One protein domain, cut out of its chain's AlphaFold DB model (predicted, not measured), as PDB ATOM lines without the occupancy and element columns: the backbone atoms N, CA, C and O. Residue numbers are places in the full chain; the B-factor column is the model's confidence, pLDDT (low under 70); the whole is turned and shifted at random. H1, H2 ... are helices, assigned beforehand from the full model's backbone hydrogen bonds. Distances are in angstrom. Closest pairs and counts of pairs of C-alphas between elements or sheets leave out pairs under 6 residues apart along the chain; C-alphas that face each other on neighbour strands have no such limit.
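This is residues 60 to 131 of the 289 residues of an uncharacterized protein of Blyttiomyces helicus (UniProt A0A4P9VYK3). What shape does the domain have? The long helix H2 is the backbone of a flat zigzag: the chain folds back from its last part as H3, and H4 folds back again and packs on H3 but not on H2. The short helix H1 makes a small hook at the beginning of H2, and residues 108 to 114 stick out as a loop between H3 and H4. How large is it, and of what class? The printed part has 72 residues with four named helices, H1 to H4 along the chain, and no named strand: it is all helix, and loose, with a radius of gyration of the C-alphas of 14.8 A and spans of 46 by 28 by 15 A.

Where is the longest helix? H2, residues 66 to 91, runs 37.8 A from C-alpha 66 at (105.951, 69.385, 53.989) to C-alpha 91 at (90.969, 87.301, 83.656). Where are the others? H3 is residues 96 to 105, 14.5 A long, and H4 is residues 115 to 129, 20.9 A long, ending with C-alpha 129 at (97.334, 76.763, 92.337). H1 is residues 60 to 64.

What touches H2? With residues 85 to 90 alone it touches H3, the C-alphas of Arg 86 and Phe 99 being closest at 6.1 A; this hairpin has a steep tilt of 39 degrees, opposite ways. H1 and H2 touch only at the corner, the closest C-alphas being Ala 62 and Glu 69, 4.3 A. Where is H4? It touches H3, closest at the C-alphas of Ile 105 and Ile 122, 6.3 A, in a hairpin with a shallow tilt of 26 degrees, opposite ways; H2 and H4 are apart. Are the backbones helical? Each O i to N i+4 pair is within hydrogen-bond range in H2, H3 and H4; H1 has 0 of 1, but 2 of 2 O i to N i+3 pairs.

How far does it reach? The two C-alphas farthest apart, Ser 64 and Asp 131, are 46.3 A apart. Is the chain broken, or any link long? The printed part has no cut, and no link is long. Where is confidence low? The mean pLDDT of the printed part is 75.5, and residues 60 to 77 and 107 to 113 are under 70.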
ATOM      1  N   ALA A  60     110.398  80.443  55.190       55.62
ATOM      2  CA  ALA A  60     111.065  79.914  54.003       55.62
ATOM      3  C   ALA A  60     111.321  78.397  54.095       55.62
ATOM      4  O   ALA A  60     111.182  77.703  53.088       55.62
ATOM      5  N   ALA A  61     111.641  77.883  55.287       57.41
ATOM      6  CA  ALA A  61     111.836  76.454  55.537       57.41
ATOM      7  C   ALA A  61     110.521  75.654  55.464       57.41
ATOM      8  O   ALA A  61     110.485  74.579  54.874       57.41
ATOM      9  N   ALA A  62     109.414  76.198  55.977       54.41
ATOM     10  CA  ALA A  62     108.095  75.578  55.841       54.41
ATOM     11  C   ALA A  62     107.637  75.475  54.373       54.41
ATOM     12  O   ALA A  62     106.949  74.530  54.011       54.41
ATOM     13  N   ARG A  63     108.044  76.412  53.501       52.97
ATOM     14  CA  ARG A  63     107.702  76.373  52.060       52.97
ATOM     15  C   ARG A  63     108.450  75.300  51.277       52.97
ATOM     16  O   ARG A  63     108.013  74.952  50.183       52.97
ATOM     17  N   SER A  64     109.599  74.845  51.770       53.72
ATOM     18  CA  SER A  64     110.462  73.911  51.046       53.72
ATOM     19  C   SER A  64     110.264  72.454  51.463       53.72
ATOM     20  O   SER A  64     110.664  71.567  50.708       53.72
ATOM     21  N   ASP A  65     109.626  72.196  52.610       60.97
ATOM     22  CA  ASP A  65     109.426  70.852  53.152       60.97
ATOM     23  C   ASP A  65     108.073  70.691  53.874       60.97
ATOM     24  O   ASP A  65     107.761  71.391  54.837       60.97
ATOM     25  N   VAL A  66     107.290  69.694  53.445       56.78
ATOM     26  CA  VAL A  66     105.951  69.385  53.989       56.78
ATOM     27  C   VAL A  66     106.015  68.929  55.454       56.78
ATOM     28  O   VAL A  66     105.065  69.132  56.213       56.78
ATOM     29  N   GLY A  67     107.125  68.309  55.875       56.66
ATOM     30  CA  GLY A  67     107.346  67.939  57.276       56.66
ATOM     31  C   GLY A  67     107.522  69.165  58.174       56.66
ATOM     32  O   GLY A  67     106.959  69.228  59.267       56.66
ATOM     33  N   THR A  68     108.243  70.163  57.673       61.00
ATOM     34  CA  THR A  68     108.493  71.440  58.342       61.00
ATOM     35  C   THR A  68     107.223  72.287  58.426       61.00
ATOM     36  O   THR A  68     106.942  72.844  59.482       61.00
ATOM     37  N   GLU A  69     106.396  72.321  57.376       57.09
ATOM     38  CA  GLU A  69     105.078  72.975  57.420       57.09
ATOM     39  C   GLU A  69     104.190  72.398  58.535       57.09
ATOM     40  O   GLU A  69     103.645  73.141  59.351       57.09
ATOM     41  N   ALA A  70     104.087  71.068  58.617       57.75
ATOM     42  CA  ALA A  70     103.280  70.406  59.639       57.75
ATOM     43  C   ALA A  70     103.781  70.696  61.065       57.75
ATOM     44  O   ALA A  70     102.974  70.884  61.977       57.75
ATOM     45  N   LEU A  71     105.102  70.761  61.254       60.94
ATOM     46  CA  LEU A  71     105.710  71.115  62.534       60.94
ATOM     47  C   LEU A  71     105.385  72.561  62.935       60.94
ATOM     48  O   LEU A  71     105.021  72.808  64.083       60.94
ATOM     49  N   VAL A  72     105.480  73.506  61.997       62.31
ATOM     50  CA  VAL A  72     105.170  74.922  62.243       62.31
ATOM     51  C   VAL A  72     103.699  75.113  62.615       62.31
ATOM     52  O   VAL A  72     103.406  75.838  63.564       62.31
ATOM     53  N   VAL A  73     102.781  74.425  61.928       62.59
ATOM     54  CA  VAL A  73     101.349  74.447  62.271       62.59
ATOM     55  C   VAL A  73     101.127  73.914  63.687       62.59
ATOM     56  O   VAL A  73     100.545  74.617  64.509       62.59
ATOM     57  N   ALA A  74     101.655  72.729  64.009       63.16
ATOM     58  CA  ALA A  74     101.485  72.121  65.331       63.16
ATOM     59  C   ALA A  74     102.032  73.007  66.467       63.16
ATOM     60  O   ALA A  74     101.435  73.105  67.541       63.16
ATOM     61  N   LEU A  75     103.157  73.689  66.229       66.38
ATOM     62  CA  LEU A  75     103.720  74.649  67.176       66.38
ATOM     63  C   LEU A  75     102.782  75.836  67.391       66.38
ATOM     64  O   LEU A  75     102.442  76.154  68.529       66.38
ATOM     65  N   ALA A  76     102.336  76.478  66.317       65.69
ATOM     66  CA  ALA A  76     101.470  77.645  66.412       65.69
ATOM     67  C   ALA A  76     100.104  77.318  67.057       65.69
ATOM     68  O   ALA A  76      99.592  78.121  67.840       65.69
ATOM     69  N   GLU A  77      99.560  76.119  66.832       66.75
ATOM     70  CA  GLU A  77      98.372  75.619  67.539       66.75
ATOM     71  C   GLU A  77      98.614  75.456  69.049       66.75
ATOM     72  O   GLU A  77      97.820  75.942  69.862       66.75
ATOM     73  N   SER A  78      99.746  74.862  69.440       71.06
ATOM     74  CA  SER A  78     100.161  74.758  70.848       71.06
ATOM     75  C   SER A  78     100.252  76.139  71.516       71.06
ATOM     76  O   SER A  78      99.717  76.345  72.609       71.06
ATOM     77  N   PHE A  79     100.833  77.140  70.845       71.00
ATOM     78  CA  PHE A  79     100.911  78.501  71.390       71.00
ATOM     79  C   PHE A  79      99.557  79.195  71.489       71.00
ATOM     80  O   PHE A  79      99.297  79.891  72.476       71.00
ATOM     81  N   ALA A  80      98.672  79.000  70.511       70.19
ATOM     82  CA  ALA A  80      97.314  79.525  70.582       70.19
ATOM     83  C   ALA A  80      96.579  78.982  71.821       70.19
ATOM     84  O   ALA A  80      95.924  79.746  72.542       70.19
ATOM     85  N   GLN A  81      96.754  77.693  72.135       77.31
ATOM     86  CA  GLN A  81      96.218  77.084  73.352       77.31
ATOM     87  C   GLN A  81      96.858  77.669  74.623       77.31
ATOM     88  O   GLN A  81      96.143  78.069  75.547       77.31
ATOM     89  N   GLN A  82      98.189  77.781  74.672       81.62
ATOM     90  CA  GLN A  82      98.906  78.365  75.813       81.62
ATOM     91  C   GLN A  82      98.482  79.817  76.079       81.62
ATOM     92  O   GLN A  82      98.248  80.195  77.228       81.62
ATOM     93  N   LYS A  83      98.299  80.623  75.026       79.19
ATOM     94  CA  LYS A  83      97.768  81.984  75.143       79.19
ATOM     95  C   LYS A  83      96.370  81.985  75.758       79.19
ATOM     96  O   LYS A  83      96.116  82.775  76.660       79.19
ATOM     97  N   ARG A  84      95.467  81.104  75.318       82.62
ATOM     98  CA  ARG A  84      94.108  81.020  75.885       82.62
ATOM     99  C   ARG A  84      94.130  80.670  77.372       82.62
ATOM    100  O   ARG A  84      93.369  81.256  78.135       82.62
ATOM    101  N   ILE A  85      95.033  79.784  77.790       85.12
ATOM    102  CA  ILE A  85      95.249  79.450  79.206       85.12
ATOM    103  C   ILE A  85      95.750  80.674  79.979       85.12
ATOM    104  O   ILE A  85      95.190  81.005  81.024       85.12
ATOM    105  N   ARG A  86      96.759  81.383  79.458       85.38
ATOM    106  CA  ARG A  86      97.273  82.623  80.061       85.38
ATOM    107  C   ARG A  86      96.180  83.678  80.206       85.38
ATOM    108  O   ARG A  86      96.049  84.281  81.267       85.38
ATOM    109  N   ASP A  87      95.415  83.906  79.146       83.62
ATOM    110  CA  ASP A  87      94.365  84.919  79.116       83.62
ATOM    111  C   ASP A  87      93.240  84.556  80.104       83.62
ATOM    112  O   ASP A  87      92.718  85.441  80.782       83.62
ATOM    113  N   GLU A  88      92.896  83.270  80.253       88.31
ATOM    114  CA  GLU A  88      91.923  82.814  81.253       88.31
ATOM    115  C   GLU A  88      92.443  82.989  82.687       88.31
ATOM    116  O   GLU A  88      91.754  83.572  83.524       88.31
ATOM    117  N   LEU A  89      93.687  82.588  82.965       86.25
ATOM    118  CA  LEU A  89      94.334  82.821  84.263       86.25
ATOM    119  C   LEU A  89      94.377  84.320  84.607       86.25
ATOM    120  O   LEU A  89      94.052  84.710  85.730       86.25
ATOM    121  N   GLY A  90      94.716  85.164  83.629       86.56
ATOM    122  CA  GLY A  90      94.777  86.616  83.781       86.56
ATOM    123  C   GLY A  90      93.415  87.245  84.085       86.56
ATOM    124  O   GLY A  90      93.309  88.042  85.017       86.56
ATOM    125  N   LYS A  91      92.349  86.848  83.374       89.19
ATOM    126  CA  LYS A  91      90.969  87.301  83.656       89.19
ATOM    127  C   LYS A  91      90.523  86.973  85.079       89.19
ATOM    128  O   LYS A  91      89.746  87.721  85.667       89.19
ATOM    129  N   ARG A  92      91.009  85.857  85.623       90.00
ATOM    130  CA  ARG A  92      90.698  85.371  86.972       90.00
ATOM    131  C   ARG A  92      91.621  85.951  88.054       90.00
ATOM    132  O   ARG A  92      91.429  85.668  89.230       90.00
ATOM    133  N   GLY A  93      92.583  86.799  87.677       88.19
ATOM    134  CA  GLY A  93      93.480  87.491  88.605       88.19
ATOM    135  C   GLY A  93      94.682  86.666  89.071       88.19
ATOM    136  O   GLY A  93      95.340  87.056  90.036       88.19
ATOM    137  N   PHE A  94      94.993  85.545  88.411       88.94
ATOM    138  CA  PHE A  94      96.190  84.763  88.718       88.94
ATOM    139  C   PHE A  94      97.445  85.420  88.143       88.94
ATOM    140  O   PHE A  94      97.434  86.027  87.073       88.94
ATOM    141  N   SER A  95      98.548  85.304  88.881       83.44
ATOM    142  CA  SER A  95      99.827  85.896  88.500       83.44
ATOM    143  C   SER A  95     100.516  85.116  87.376       83.44
ATOM    144  O   SER A  95     100.269  83.923  87.178       83.44
ATOM    145  N   LYS A  96     101.462  85.779  86.693       79.88
ATOM    146  CA  LYS A  96     102.334  85.174  85.668       79.88
ATOM    147  C   LYS A  96     103.022  83.893  86.167       79.88
ATOM    148  O   LYS A  96     103.141  82.943  85.408       79.88
ATOM    149  N   VAL A  97     103.346  83.821  87.461       80.25
ATOM    150  CA  VAL A  97     103.981  82.660  88.112       80.25
ATOM    151  C   VAL A  97     103.148  81.378  87.985       80.25
ATOM    152  O   VAL A  97     103.697  80.289  87.833       80.25
ATOM    153  N   VAL A  98     101.814  81.476  88.032       84.56
ATOM    154  CA  VAL A  98     100.938  80.298  87.880       84.56
ATOM    155  C   VAL A  98     101.008  79.755  86.453       84.56
ATOM    156  O   VAL A  98     101.058  78.538  86.261       84.56
ATOM    157  N   PHE A  99     101.061  80.656  85.469       84.94
ATOM    158  CA  PHE A  99     101.222  80.309  84.061       84.94
ATOM    159  C   PHE A  99     102.625  79.759  83.761       84.94
ATOM    160  O   PHE A  99     102.742  78.738  83.095       84.94
ATOM    161  N   GLU A 100     103.681  80.360  84.312       80.31
ATOM    162  CA  GLU A 100     105.057  79.847  84.208       80.31
ATOM    163  C   GLU A 100     105.175  78.427  84.776       80.31
ATOM    164  O   GLU A 100     105.793  77.559  84.166       80.31
ATOM    165  N   GLY A 101     104.521  78.146  85.906       79.44
ATOM    166  CA  GLY A 101     104.475  76.791  86.453       79.44
ATOM    167  C   GLY A 101     103.749  75.790  85.551       79.44
ATOM    168  O   GLY A 101     104.197  74.654  85.432       79.44
ATOM    169  N   TYR A 102     102.683  76.213  84.864       84.19
ATOM    170  CA  TYR A 102     102.037  75.397  83.833       84.19
ATOM    171  C   TYR A 102     102.992  75.091  82.666       84.19
ATOM    172  O   TYR A 102     103.082  73.939  82.248       84.19
ATOM    173  N   LEU A 103     103.747  76.087  82.188       81.25
ATOM    174  CA  LEU A 103     104.741  75.888  81.127       81.25
ATOM    175  C   LEU A 103     105.853  74.920  81.548       81.25
ATOM    176  O   LEU A 103     106.242  74.063  80.763       81.25
ATOM    177  N   ASN A 104     106.311  74.996  82.800       77.50
ATOM    178  CA  ASN A 104     107.328  74.080  83.322       77.50
ATOM    179  C   ASN A 104     106.851  72.620  83.348       77.50
ATOM    180  O   ASN A 104     107.656  71.711  83.177       77.50
ATOM    181  N   ILE A 105     105.552  72.381  83.548       79.69
ATOM    182  CA  ILE A 105     104.986  71.024  83.572       79.69
ATOM    183  C   ILE A 105     104.900  70.421  82.176       79.69
ATOM    184  O   ILE A 105     105.097  69.216  82.030       79.69
ATOM    185  N   LEU A 106     104.663  71.244  81.150       72.81
ATOM    186  CA  LEU A 106     104.644  70.781  79.759       72.81
ATOM    187  C   LEU A 106     105.960  70.117  79.333       72.81
ATOM    188  O   LEU A 106     105.949  69.434  78.316       72.81
ATOM    189  N   SER A 107     107.042  70.277  80.112       60.69
ATOM    190  CA  SER A 107     108.303  69.533  79.998       60.69
ATOM    191  C   SER A 107     108.727  69.353  78.542       60.69
ATOM    192  O   SER A 107     108.851  68.236  78.046       60.69
ATOM    193  N   LEU A 108     108.957  70.480  77.861       55.22
ATOM    194  CA  LEU A 108     109.416  70.523  76.466       55.22
ATOM    195  C   LEU A 108     110.780  69.827  76.258       55.22
ATOM    196  O   LEU A 108     111.192  69.608  75.121       55.22
ATOM    197  N   ASP A 109     111.452  69.457  77.351       45.28
ATOM    198  CA  ASP A 109     112.818  68.946  77.373       45.28
ATOM    199  C   ASP A 109     112.919  67.405  77.408       45.28
ATOM    200  O   ASP A 109     114.007  66.875  77.175       45.28
ATOM    201  N   ASP A 110     111.826  66.666  77.671       55.47
ATOM    202  CA  ASP A 110     111.842  65.192  77.713       55.47
ATOM    203  C   ASP A 110     110.899  64.561  76.665       55.47
ATOM    204  O   ASP A 110     109.699  64.389  76.921       55.47
ATOM    205  N   PRO A 111     111.432  64.138  75.500       56.78
ATOM    206  CA  PRO A 111     110.654  63.540  74.415       56.78
ATOM    207  C   PRO A 111     110.099  62.143  74.740       56.78
ATOM    208  O   PRO A 111     109.423  61.550  73.899       56.78
ATOM    209  N   SER A 112     110.396  61.584  75.919       58.91
ATOM    210  CA  SER A 112     109.896  60.279  76.366       58.91
ATOM    211  C   SER A 112     108.688  60.358  77.304       58.91
ATOM    212  O   SER A 112     108.147  59.318  77.689       58.91
ATOM    213  N   THR A 113     108.240  61.567  77.652       65.19
ATOM    214  CA  THR A 113     107.131  61.759  78.593       65.19
ATOM    215  C   THR A 113     105.791  61.392  77.959       65.19
ATOM    216  O   THR A 113     105.440  61.860  76.880       65.19
ATOM    217  N   ASP A 114     105.023  60.554  78.653       75.50
ATOM    218  CA  ASP A 114     103.677  60.163  78.238       75.50
ATOM    219  C   ASP A 114     102.673  61.323  78.387       75.50
ATOM    220  O   ASP A 114     102.619  61.991  79.424       75.50
ATOM    221  N   ASN A 115     101.835  61.534  77.370       75.50
ATOM    222  CA  ASN A 115     100.845  62.612  77.323       75.50
ATOM    223  C   ASN A 115      99.824  62.516  78.467       75.50
ATOM    224  O   ASN A 115      99.407  63.542  79.007       75.50
ATOM    225  N   GLU A 116      99.430  61.302  78.864       79.25
ATOM    226  CA  GLU A 116      98.518  61.110  80.000       79.25
ATOM    227  C   GLU A 116      99.170  61.545  81.317       79.25
ATOM    228  O   GLU A 116      98.520  62.152  82.173       79.25
ATOM    229  N   HIS A 117     100.476  61.302  81.456       82.19
ATOM    230  CA  HIS A 117     101.247  61.731  82.614       82.19
ATOM    231  C   HIS A 117     101.364  63.259  82.682       82.19
ATOM    232  O   HIS A 117     101.088  63.836  83.735       82.19
ATOM    233  N   VAL A 118     101.693  63.919  81.566       82.88
ATOM    234  CA  VAL A 118     101.754  65.392  81.489       82.88
ATOM    235  C   VAL A 118     100.398  66.007  81.834       82.88
ATOM    236  O   VAL A 118     100.318  66.910  82.666       82.88
ATOM    237  N   LEU A 119      99.306  65.484  81.270       84.88
ATOM    238  CA  LEU A 119      97.958  65.964  81.581       84.88
ATOM    239  C   LEU A 119      97.609  65.788  83.064       84.88
ATOM    240  O   LEU A 119      97.051  66.702  83.674       84.88
ATOM    241  N   ALA A 120      97.956  64.650  83.668       86.38
ATOM    242  CA  ALA A 120      97.745  64.430  85.096       86.38
ATOM    243  C   ALA A 120      98.521  65.446  85.953       86.38
ATOM    244  O   ALA A 120      97.966  65.995  86.907       86.38
ATOM    245  N   GLN A 121      99.771  65.745  85.592       88.00
ATOM    246  CA  GLN A 121     100.579  66.757  86.274       88.00
ATOM    247  C   GLN A 121      99.997  68.170  86.115       88.00
ATOM    248  O   GLN A 121      99.911  68.900  87.103       88.00
ATOM    249  N   ILE A 122      99.533  68.540  84.913       90.44
ATOM    250  CA  ILE A 122      98.874  69.831  84.649       90.44
ATOM    251  C   ILE A 122      97.668  70.002  85.575       90.44
ATOM    252  O   ILE A 122      97.529  71.030  86.244       90.44
ATOM    253  N   TRP A 123      96.803  68.989  85.655       93.00
ATOM    254  CA  TRP A 123      95.610  69.064  86.498       93.00
ATOM    255  C   TRP A 123      95.930  69.023  87.990       93.00
ATOM    256  O   TRP A 123      95.241  69.693  88.758       93.00
ATOM    257  N   SER A 124      96.983  68.312  88.402       93.12
ATOM    258  CA  SER A 124      97.486  68.370  89.779       93.12
ATOM    259  C   SER A 124      97.940  69.787  90.136       93.12
ATOM    260  O   SER A 124      97.545  70.325  91.167       93.12
ATOM    261  N   TRP A 125      98.710  70.432  89.258       93.44
ATOM    262  CA  TRP A 125      99.194  71.795  89.465       93.44
ATOM    263  C   TRP A 125      98.073  72.823  89.519       93.44
ATOM    264  O   TRP A 125      98.023  73.628  90.446       93.44
ATOM    265  N   PHE A 126      97.131  72.784  88.574       94.12
ATOM    266  CA  PHE A 126      95.958  73.653  88.649       94.12
ATOM    267  C   PHE A 126      95.125  73.367  89.903       94.12
ATOM    268  O   PHE A 126      94.678  74.306  90.552       94.12
ATOM    269  N   GLY A 127      95.008  72.100  90.309       94.25
ATOM    270  CA  GLY A 127      94.384  71.701  91.571       94.25
ATOM    271  C   GLY A 127      94.967  72.411  92.797       94.25
ATOM    272  O   GLY A 127      94.225  72.793  93.700       94.25
ATOM    273  N   GLU A 128      96.284  72.617  92.816       95.00
ATOM    274  CA  GLU A 128      96.999  73.269  93.916       95.00
ATOM    275  C   GLU A 128      97.057  74.798  93.814       95.00
ATOM    276  O   GLU A 128      97.217  75.477  94.832       95.00
ATOM    277  N   LYS A 129      97.020  75.347  92.595       94.56
ATOM    278  CA  LYS A 129      97.334  76.763  92.337       94.56
ATOM    279  C   LYS A 129      96.141  77.619  91.941       94.56
ATOM    280  O   LYS A 129      96.286  78.840  91.940       94.56
ATOM    281  N   THR A 130      94.996  77.025  91.616       94.94
ATOM    282  CA  THR A 130      93.798  77.760  91.190       94.94
ATOM    283  C   THR A 130      92.544  77.301  91.928       94.94
ATOM    284  O   THR A 130      92.481  76.203  92.480       94.94
ATOM    285  N   ASP A 131      91.531  78.166  91.969       94.38
ATOM    286  CA  ASP A 131      90.222  77.845  92.537       94.38
ATOM    287  C   ASP A 131      89.378  76.970  91.593       94.38
ATOM    288  O   ASP A 131      89.649  76.872  90.394       94.38
TER     289      ASP A 131